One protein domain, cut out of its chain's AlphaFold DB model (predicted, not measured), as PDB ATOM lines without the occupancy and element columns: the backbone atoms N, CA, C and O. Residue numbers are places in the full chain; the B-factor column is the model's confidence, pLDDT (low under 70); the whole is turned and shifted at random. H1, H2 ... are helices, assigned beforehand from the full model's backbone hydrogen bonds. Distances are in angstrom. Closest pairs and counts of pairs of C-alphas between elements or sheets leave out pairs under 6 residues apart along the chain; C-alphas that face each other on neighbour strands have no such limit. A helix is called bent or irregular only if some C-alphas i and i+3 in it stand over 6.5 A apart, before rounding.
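This is residues 84 to 152 of the 164 residues of an uncharacterized protein of bacterium M21 (UniProt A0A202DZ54). A long, flat helical hairpin: H1 runs out, a short loop turns the chain, and H2 folds back beside it, the two meeting partway along and spreading towards their free ends. The 69 printed residues hold two named helices, H1 then H2, and no named strand; the class is all helix. The whole is extended, with a radius of gyration of the C-alphas of 17.3 A and spans of 54 by 31 by 8 A.

H1, residues 84 to 113, has a kink of 29 degrees near residue 102. With residues 97 to 104 alone it touches residues 126 to 137 of H2, residues 121 to 150. The closest C-alphas are those of Pro 100 and Ser 133, 6.3 A apart. This hairpin's helices run opposite ways at a shallow tilt of 19 degrees. H2 has a kink of 46 degrees near residue 144 and is only just irregular, with C-alphas 141 and 144 6.9 A apart. Of the O i to N i+4 pairs, 14 of 26 in H1 and 22 of 26 in H2 are within hydrogen-bond range.

H1 begins at C-alpha 84 (46.293, 17.325, 116.330) and is 44.6 A long. H2, 41.7 A, ends at C-alpha 150 (29.705, -6.981, 111.006).

The C-alphas farthest apart, Asn 115 and Ala 152, are 55.8 A apart. The printed part has no cut, and its one link is short. Mean pLDDT of the printed part is 70.0, with 38 residues under 70, among them 84 to 105.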
ATOM      1  N   GLU A  84      45.436  18.036 115.371       55.09
ATOM      2  CA  GLU A  84      46.293  17.325 116.330       55.09
ATOM      3  C   GLU A  84      45.653  16.005 116.785       55.09
ATOM      4  O   GLU A  84      46.338  15.030 117.086       55.09
ATOM      5  N   LEU A  85      44.318  15.943 116.733       53.78
ATOM      6  CA  LEU A  85      43.541  14.755 117.073       53.78
ATOM      7  C   LEU A  85      43.581  13.678 115.975       53.78
ATOM      8  O   LEU A  85      43.474  12.495 116.289       53.78
ATOM      9  N   ASP A  86      43.725  14.076 114.704       53.81
ATOM     10  CA  ASP A  86      43.873  13.138 113.578       53.81
ATOM     11  C   ASP A  86      45.310  12.605 113.453       53.81
ATOM     12  O   ASP A  86      45.523  11.439 113.120       53.81
ATOM     13  N   ASN A  87      46.318  13.419 113.788       49.22
ATOM     14  CA  ASN A  87      47.723  13.056 113.582       49.22
ATOM     15  C   ASN A  87      48.225  11.928 114.503       49.22
ATOM     16  O   ASN A  87      49.171  11.227 114.145       49.22
ATOM     17  N   SER A  88      47.584  11.696 115.656       54.66
ATOM     18  CA  SER A  88      47.986  10.625 116.582       54.66
ATOM     19  C   SER A  88      47.658   9.215 116.076       54.66
ATOM     20  O   SER A  88      48.282   8.250 116.515       54.66
ATOM     21  N   LYS A  89      46.721   9.070 115.126       53.88
ATOM     22  CA  LYS A  89      46.339   7.759 114.568       53.88
ATOM     23  C   LYS A  89      47.036   7.426 113.255       53.88
ATOM     24  O   LYS A  89      47.234   6.252 112.964       53.88
ATOM     25  N   VAL A  90      47.427   8.430 112.474       55.00
ATOM     26  CA  VAL A  90      47.963   8.212 111.121       55.00
ATOM     27  C   VAL A  90      49.449   7.828 111.149       55.00
ATOM     28  O   VAL A  90      49.873   6.962 110.386       55.00
ATOM     29  N   LEU A  91      50.234   8.392 112.072       53.12
ATOM     30  CA  LEU A  91      51.678   8.142 112.155       53.12
ATOM     31  C   LEU A  91      52.063   6.669 112.438       53.12
ATOM     32  O   LEU A  91      52.919   6.150 111.717       53.12
ATOM     33  N   PRO A  92      51.456   5.952 113.413       57.56
ATOM     34  CA  PRO A  92      51.831   4.560 113.666       57.56
ATOM     35  C   PRO A  92      51.408   3.619 112.531       57.56
ATOM     36  O   PRO A  92      52.111   2.649 112.286       57.56
ATOM     37  N   ILE A  93      50.322   3.919 111.804       59.53
ATOM     38  CA  ILE A  93      49.821   3.083 110.697       59.53
ATOM     39  C   ILE A  93      50.736   3.178 109.468       59.53
ATOM     40  O   ILE A  93      51.030   2.170 108.827       59.53
ATOM     41  N   PHE A  94      51.234   4.374 109.145       56.81
ATOM     42  CA  PHE A  94      52.168   4.539 108.026       56.81
ATOM     43  C   PHE A  94      53.533   3.899 108.309       56.81
ATOM     44  O   PHE A  94      54.107   3.262 107.424       56.81
ATOM     45  N   LEU A  95      54.039   4.017 109.541       59.59
ATOM     46  CA  LEU A  95      55.303   3.394 109.943       59.59
ATOM     47  C   LEU A  95      55.210   1.863 109.986       59.59
ATOM     48  O   LEU A  95      56.125   1.198 109.501       59.59
ATOM     49  N   THR A  96      54.111   1.283 110.481       60.91
ATOM     50  CA  THR A  96      53.933  -0.180 110.470       60.91
ATOM     51  C   THR A  96      53.713  -0.750 109.071       60.91
ATOM     52  O   THR A  96      54.068  -1.904 108.849       60.91
ATOM     53  N   ALA A  97      53.204   0.033 108.114       61.66
ATOM     54  CA  ALA A  97      53.050  -0.399 106.723       61.66
ATOM     55  C   ALA A  97      54.354  -0.316 105.900       61.66
ATOM     56  O   ALA A  97      54.591  -1.159 105.036       61.66
ATOM     57  N   LEU A  98      55.225   0.666 106.165       65.75
ATOM     58  CA  LEU A  98      56.472   0.867 105.406       65.75
ATOM     59  C   LEU A  98      57.578  -0.141 105.759       65.75
ATOM     60  O   LEU A  98      58.328  -0.570 104.880       65.75
ATOM     61  N   ILE A  99      57.668  -0.550 107.026       64.94
ATOM     62  CA  ILE A  99      58.683  -1.500 107.514       64.94
ATOM     63  C   ILE A  99      58.625  -2.872 106.796       64.94
ATOM     64  O   ILE A  99      59.670  -3.318 106.310       64.94
ATOM     65  N   PRO A 100      57.460  -3.543 106.650       61.38
ATOM     66  CA  PRO A 100      57.376  -4.830 105.954       61.38
ATOM     67  C   PRO A 100      57.588  -4.727 104.436       61.38
ATOM     68  O   PRO A 100      57.888  -5.740 103.813       61.38
ATOM     69  N   LEU A 101      57.486  -3.533 103.843       64.75
ATOM     70  CA  LEU A 101      57.783  -3.302 102.424       64.75
ATOM     71  C   LEU A 101      59.283  -3.104 102.157       64.75
ATOM     72  O   LEU A 101      59.794  -3.575 101.142       64.75
ATOM     73  N   ALA A 102      60.009  -2.442 103.061       67.62
ATOM     74  CA  ALA A 102      61.431  -2.138 102.870       67.62
ATOM     75  C   ALA A 102      62.361  -3.338 103.152       67.62
ATOM     76  O   ALA A 102      63.369  -3.533 102.464       67.62
ATOM     77  N   LEU A 103      62.019  -4.174 104.138       66.88
ATOM     78  CA  LEU A 103      62.804  -5.353 104.524       66.88
ATOM     79  C   LEU A 103      63.026  -6.373 103.388       66.88
ATOM     80  O   LEU A 103      64.188  -6.710 103.145       66.88
ATOM     81  N   PRO A 104      62.004  -6.832 102.636       66.19
ATOM     82  CA  PRO A 104      62.202  -7.834 101.591       66.19
ATOM     83  C   PRO A 104      63.024  -7.316 100.405       66.19
ATOM     84  O   PRO A 104      63.666  -8.112  99.736       66.19
ATOM     85  N   ILE A 105      63.076  -6.004 100.157       68.38
ATOM     86  CA  ILE A 105      63.877  -5.441  99.054       68.38
ATOM     87  C   ILE A 105      65.369  -5.398  99.426       68.38
ATOM     88  O   ILE A 105      66.233  -5.650  98.587       68.38
ATOM     89  N   SER A 106      65.686  -5.112 100.692       70.19
ATOM     90  CA  SER A 106      67.077  -4.948 101.150       70.19
ATOM     91  C   SER A 106      67.844  -6.269 101.332       70.19
ATOM     92  O   SER A 106      69.035  -6.340 101.028       70.19
ATOM     93  N   VAL A 107      67.169  -7.337 101.768       69.25
ATOM     94  CA  VAL A 107      67.772  -8.656 102.041       69.25
ATOM     95  C   VAL A 107      68.449  -9.304 100.815       69.25
ATOM     96  O   VAL A 107      69.607  -9.712 100.940       69.25
ATOM     97  N   PRO A 108      67.825  -9.389  99.621       65.00
ATOM     98  CA  PRO A 108      68.467  -9.990  98.451       65.00
ATOM     99  C   PRO A 108      69.662  -9.170  97.956       65.00
ATOM    100  O   PRO A 108      70.637  -9.752  97.489       65.00
ATOM    101  N   PHE A 109      69.634  -7.843  98.108       72.25
ATOM    102  CA  PHE A 109      70.741  -6.979  97.691       72.25
ATOM    103  C   PHE A 109      72.024  -7.268  98.490       72.25
ATOM    104  O   PHE A 109      73.105  -7.394  97.916       72.25
ATOM    105  N   VAL A 110      71.895  -7.463  99.807       72.69
ATOM    106  CA  VAL A 110      73.023  -7.808 100.690       72.69
ATOM    107  C   VAL A 110      73.541  -9.225 100.417       72.69
ATOM    108  O   VAL A 110      74.751  -9.441 100.366       72.69
ATOM    109  N   LEU A 111      72.646 -10.190 100.184       65.56
ATOM    110  CA  LEU A 111      73.026 -11.576  99.877       65.56
ATOM    111  C   LEU A 111      73.758 -11.713  98.531       65.56
ATOM    112  O   LEU A 111      74.716 -12.482  98.445       65.56
ATOM    113  N   VAL A 112      73.369 -10.938  97.510       68.44
ATOM    114  CA  VAL A 112      74.074 -10.887  96.215       68.44
ATOM    115  C   VAL A 112      75.507 -10.373  96.385       68.44
ATOM    116  O   VAL A 112      76.417 -10.877  95.732       68.44
ATOM    117  N   HIS A 113      75.739  -9.407  97.278       74.12
ATOM    118  CA  HIS A 113      77.083  -8.869  97.528       74.12
ATOM    119  C   HIS A 113      77.981  -9.792  98.369       74.12
ATOM    120  O   HIS A 113      79.202  -9.673  98.296       74.12
ATOM    121  N   LEU A 114      77.413 -10.730  99.133       75.50
ATOM    122  CA  LEU A 114      78.171 -11.652  99.992       75.50
ATOM    123  C   LEU A 114      78.625 -12.948  99.294       75.50
ATOM    124  O   LEU A 114      79.303 -13.760  99.918       75.50
ATOM    125  N   ASN A 115      78.298 -13.138  98.009       67.81
ATOM    126  CA  ASN A 115      78.798 -14.232  97.162       67.81
ATOM    127  C   ASN A 115      78.587 -15.651  97.747       67.81
ATOM    128  O   ASN A 115      79.417 -16.546  97.581       67.81
ATOM    129  N   ILE A 116      77.479 -15.857  98.469       63.38
ATOM    130  CA  ILE A 116      77.119 -17.146  99.079       63.38
ATOM    131  C   ILE A 116      76.454 -18.030  98.006       63.38
ATOM    132  O   ILE A 116      75.549 -17.548  97.327       63.38
ATOM    133  N   PRO A 117      76.840 -19.312  97.833       62.94
ATOM    134  CA  PRO A 117      76.250 -20.185  96.820       62.94
ATOM    135  C   PRO A 117      74.760 -20.457  97.103       62.94
ATOM    136  O   PRO A 117      74.379 -21.257  97.957       62.94
ATOM    137  N   TYR A 118      73.915 -19.756  96.350       60.56
ATOM    138  CA  TYR A 118      72.472 -19.925  96.227       60.56
ATOM    139  C   TYR A 118      72.161 -21.224  95.494       60.56
ATOM    140  O   TYR A 118      72.419 -21.276  94.295       60.56
ATOM    141  N   GLN A 119      71.536 -22.231  96.114       64.25
ATOM    142  CA  GLN A 119      70.869 -23.238  95.273       64.25
ATOM    143  C   GLN A 119      69.428 -23.602  95.592       64.25
ATOM    144  O   GLN A 119      68.728 -23.925  94.644       64.25
ATOM    145  N   VAL A 120      68.879 -23.471  96.805       60.12
ATOM    146  CA  VAL A 120      67.418 -23.710  96.932       60.12
ATOM    147  C   VAL A 120      66.775 -23.090  98.166       60.12
ATOM    148  O   VAL A 120      65.694 -22.510  98.088       60.12
ATOM    149  N   LEU A 121      67.462 -23.146  99.304       63.50
ATOM    150  CA  LEU A 121      66.914 -22.696 100.581       63.50
ATOM    151  C   LEU A 121      66.620 -21.180 100.668       63.50
ATOM    152  O   LEU A 121      65.533 -20.827 101.127       63.50
ATOM    153  N   PRO A 122      67.500 -20.263 100.206       72.00
ATOM    154  CA  PRO A 122      67.241 -18.831 100.362       72.00
ATOM    155  C   PRO A 122      66.100 -18.340  99.465       72.00
ATOM    156  O   PRO A 122      65.383 -17.423  99.851       72.00
ATOM    157  N   MET A 123      65.873 -18.979  98.312       73.62
ATOM    158  CA  MET A 123      64.758 -18.635  97.423       73.62
ATOM    159  C   MET A 123      63.413 -19.047  98.025       73.62
ATOM    160  O   MET A 123      62.465 -18.270  97.966       73.62
ATOM    161  N   ALA A 124      63.334 -20.223  98.657       70.25
ATOM    162  CA  ALA A 124      62.123 -20.671  99.343       70.25
ATOM    163  C   ALA A 124      61.782 -19.779 100.550       70.25
ATOM    164  O   ALA A 124      60.631 -19.379 100.717       70.25
ATOM    165  N   ILE A 125      62.792 -19.410 101.350       80.12
ATOM    166  CA  ILE A 125      62.620 -18.488 102.483       80.12
ATOM    167  C   ILE A 125      62.192 -17.104 101.983       80.12
ATOM    168  O   ILE A 125      61.264 -16.513 102.530       80.12
ATOM    169  N   TYR A 126      62.814 -16.604 100.915       77.69
ATOM    170  CA  TYR A 126      62.453 -15.321 100.318       77.69
ATOM    171  C   TYR A 126      61.006 -15.305  99.818       77.69
ATOM    172  O   TYR A 126      60.258 -14.377 100.124       77.69
ATOM    173  N   LEU A 127      60.583 -16.356  99.109       81.50
ATOM    174  CA  LEU A 127      59.214 -16.470  98.612       81.50
ATOM    175  C   LEU A 127      58.203 -16.540  99.767       81.50
ATOM    176  O   LEU A 127      57.166 -15.885  99.710       81.50
ATOM    177  N   ALA A 128      58.523 -17.276 100.836       80.94
ATOM    178  CA  ALA A 128      57.683 -17.366 102.027       80.94
ATOM    179  C   ALA A 128      57.534 -16.008 102.739       80.94
ATOM    180  O   ALA A 128      56.428 -15.647 103.139       80.94
ATOM    181  N   LEU A 129      58.616 -15.228 102.845       84.38
ATOM    182  CA  LEU A 129      58.572 -13.874 103.407       84.38
ATOM    183  C   LEU A 129      57.750 -12.919 102.532       84.38
ATOM    184  O   LEU A 129      56.957 -12.135 103.056       84.38
ATOM    185  N   LEU A 130      57.881 -13.017 101.206       84.19
ATOM    186  CA  LEU A 130      57.087 -12.228 100.262       84.19
ATOM    187  C   LEU A 130      55.591 -12.534 100.396       84.19
ATOM    188  O   LEU A 130      54.797 -11.615 100.589       84.19
ATOM    189  N   VAL A 131      55.215 -13.817 100.378       87.56
ATOM    190  CA  VAL A 131      53.819 -14.257 100.539       87.56
ATOM    191  C   VAL A 131      53.269 -13.861 101.912       87.56
ATOM    192  O   VAL A 131      52.161 -13.333 101.993       87.56
ATOM    193  N   GLY A 132      54.047 -14.042 102.984       86.56
ATOM    194  CA  GLY A 132      53.648 -13.646 104.336       86.56
ATOM    195  C   GLY A 132      53.390 -12.144 104.455       86.56
ATOM    196  O   GLY A 132      52.349 -11.734 104.967       86.56
ATOM    197  N   SER A 133      54.293 -11.317 103.920       85.38
ATOM    198  CA  SER A 133      54.124  -9.857 103.923       85.38
ATOM    199  C   SER A 133      52.900  -9.413 103.113       85.38
ATOM    200  O   SER A 133      52.130  -8.575 103.583       85.38
ATOM    201  N   TYR A 134      52.652 -10.031 101.952       87.94
ATOM    202  CA  TYR A 134      51.472  -9.762 101.129       87.94
ATOM    203  C   TYR A 134      50.160 -10.071 101.865       87.94
ATOM    204  O   TYR A 134      49.248  -9.247 101.847       87.94
ATOM    205  N   ILE A 135      50.069 -11.214 102.561       88.06
ATOM    206  CA  ILE A 135      48.874 -11.583 103.342       88.06
ATOM    207  C   ILE A 135      48.606 -10.560 104.452       88.06
ATOM    208  O   ILE A 135      47.463 -10.146 104.631       88.06
ATOM    209  N   ILE A 136      49.645 -10.115 105.168       89.94
ATOM    210  CA  ILE A 136      49.508  -9.115 106.240       89.94
ATOM    211  C   ILE A 136      49.001  -7.783 105.676       89.94
ATOM    212  O   ILE A 136      48.051  -7.209 106.212       89.94
ATOM    213  N   VAL A 137      49.591  -7.305 104.575       87.69
ATOM    214  CA  VAL A 137      49.187  -6.044 103.934       87.69
ATOM    215  C   VAL A 137      47.750  -6.127 103.414       87.69
ATOM    216  O   VAL A 137      46.954  -5.227 103.676       87.69
ATOM    217  N   MET A 138      47.387  -7.220 102.737       85.88
ATOM    218  CA  MET A 138      46.022  -7.426 102.245       85.88
ATOM    219  C   MET A 138      45.013  -7.540 103.388       85.88
ATOM    220  O   MET A 138      43.943  -6.942 103.304       85.88
ATOM    221  N   GLY A 139      45.352  -8.232 104.478       88.12
ATOM    222  CA  GLY A 139      44.508  -8.302 105.672       88.12
ATOM    223  C   GLY A 139      44.239  -6.920 106.264       88.12
ATOM    224  O   GLY A 139      43.092  -6.582 106.556       88.12
ATOM    225  N   PHE A 140      45.268  -6.076 106.355       85.56
ATOM    226  CA  PHE A 140      45.129  -4.711 106.865       85.56
ATOM    227  C   PHE A 140      44.278  -3.823 105.944       85.56
ATOM    228  O   PHE A 140      43.419  -3.081 106.417       85.56
ATOM    229  N   LEU A 141      44.460  -3.942 104.623       84.44
ATOM    230  CA  LEU A 141      43.649  -3.229 103.626       84.44
ATOM    231  C   LEU A 141      42.181  -3.677 103.632       84.44
ATOM    232  O   LEU A 141      41.291  -2.855 103.412       84.44
ATOM    233  N   LEU A 142      41.919  -4.957 103.905       84.19
ATOM    234  CA  LEU A 142      40.570  -5.532 103.951       84.19
ATOM    235  C   LEU A 142      39.863  -5.324 105.298       84.19
ATOM    236  O   LEU A 142      38.636  -5.369 105.346       84.19
ATOM    237  N   THR A 143      40.602  -5.051 106.376       83.50
ATOM    238  CA  THR A 143      40.054  -4.826 107.728       83.50
ATOM    239  C   THR A 143      38.907  -3.798 107.769       83.50
ATOM    240  O   THR A 143      37.853  -4.130 108.313       83.50
ATOM    241  N   PRO A 144      39.020  -2.586 107.182       73.69
ATOM    242  CA  PRO A 144      37.913  -1.623 107.200       73.69
ATOM    243  C   PRO A 144      36.685  -2.104 106.416       73.69
ATOM    244  O   PRO A 144      35.563  -1.725 106.747       73.69
ATOM    245  N   TYR A 145      36.885  -2.942 105.395       73.12
ATOM    246  CA  TYR A 145      35.796  -3.523 104.617       73.12
ATOM    247  C   TYR A 145      35.052  -4.582 105.435       73.12
ATOM    248  O   TYR A 145      33.829  -4.531 105.521       73.12
ATOM    249  N   LEU A 146      35.771  -5.485 106.108       75.62
ATOM    250  CA  LEU A 146      35.173  -6.520 106.962       75.62
ATOM    251  C   LEU A 146      34.374  -5.919 108.126       75.62
ATOM    252  O   LEU A 146      33.259  -6.356 108.398       75.62
ATOM    253  N   GLN A 147      34.885  -4.850 108.735       75.88
ATOM    254  CA  GLN A 147      34.221  -4.180 109.856       75.88
ATOM    255  C   GLN A 147      32.884  -3.520 109.470       75.88
ATOM    256  O   GLN A 147      32.034  -3.286 110.327       75.88
ATOM    257  N   SER A 148      32.680  -3.213 108.185       66.25
ATOM    258  CA  SER A 148      31.403  -2.684 107.690       66.25
ATOM    259  C   SER A 148      30.322  -3.759 107.541       66.25
ATOM    260  O   SER A 148      29.143  -3.441 107.668       66.25
ATOM    261  N   TYR A 149      30.716  -5.021 107.340       63.31
ATOM    262  CA  TYR A 149      29.784  -6.144 107.240       63.31
ATOM    263  C   TYR A 149      29.278  -6.595 108.612       63.31
ATOM    264  O   TYR A 149      28.085  -6.838 108.748       63.31
ATOM    265  N   GLU A 150      30.136  -6.629 109.639       65.31
ATOM    266  CA  GLU A 150      29.705  -6.981 111.006       65.31
ATOM    267  C   GLU A 150      28.675  -5.996 111.576       65.31
ATOM    268  O   GLU A 150      27.814  -6.393 112.348       65.31
ATOM    269  N   LEU A 151      28.718  -4.718 111.179       62.84
ATOM    270  CA  LEU A 151      27.743  -3.718 111.633       62.84
ATOM    271  C   LEU A 151      26.394  -3.783 110.903       62.84
ATOM    272  O   LEU A 151      25.447  -3.134 111.338       62.84
ATOM    273  N   ALA A 152      26.315  -4.488 109.775       59.88
ATOM    274  CA  ALA A 152      25.095  -4.578 108.979       59.88
ATOM    275  C   ALA A 152      24.200  -5.762 109.387       59.88
ATOM    276  O   ALA A 152      23.056  -5.818 108.940       59.88
TER     277      ALA A 152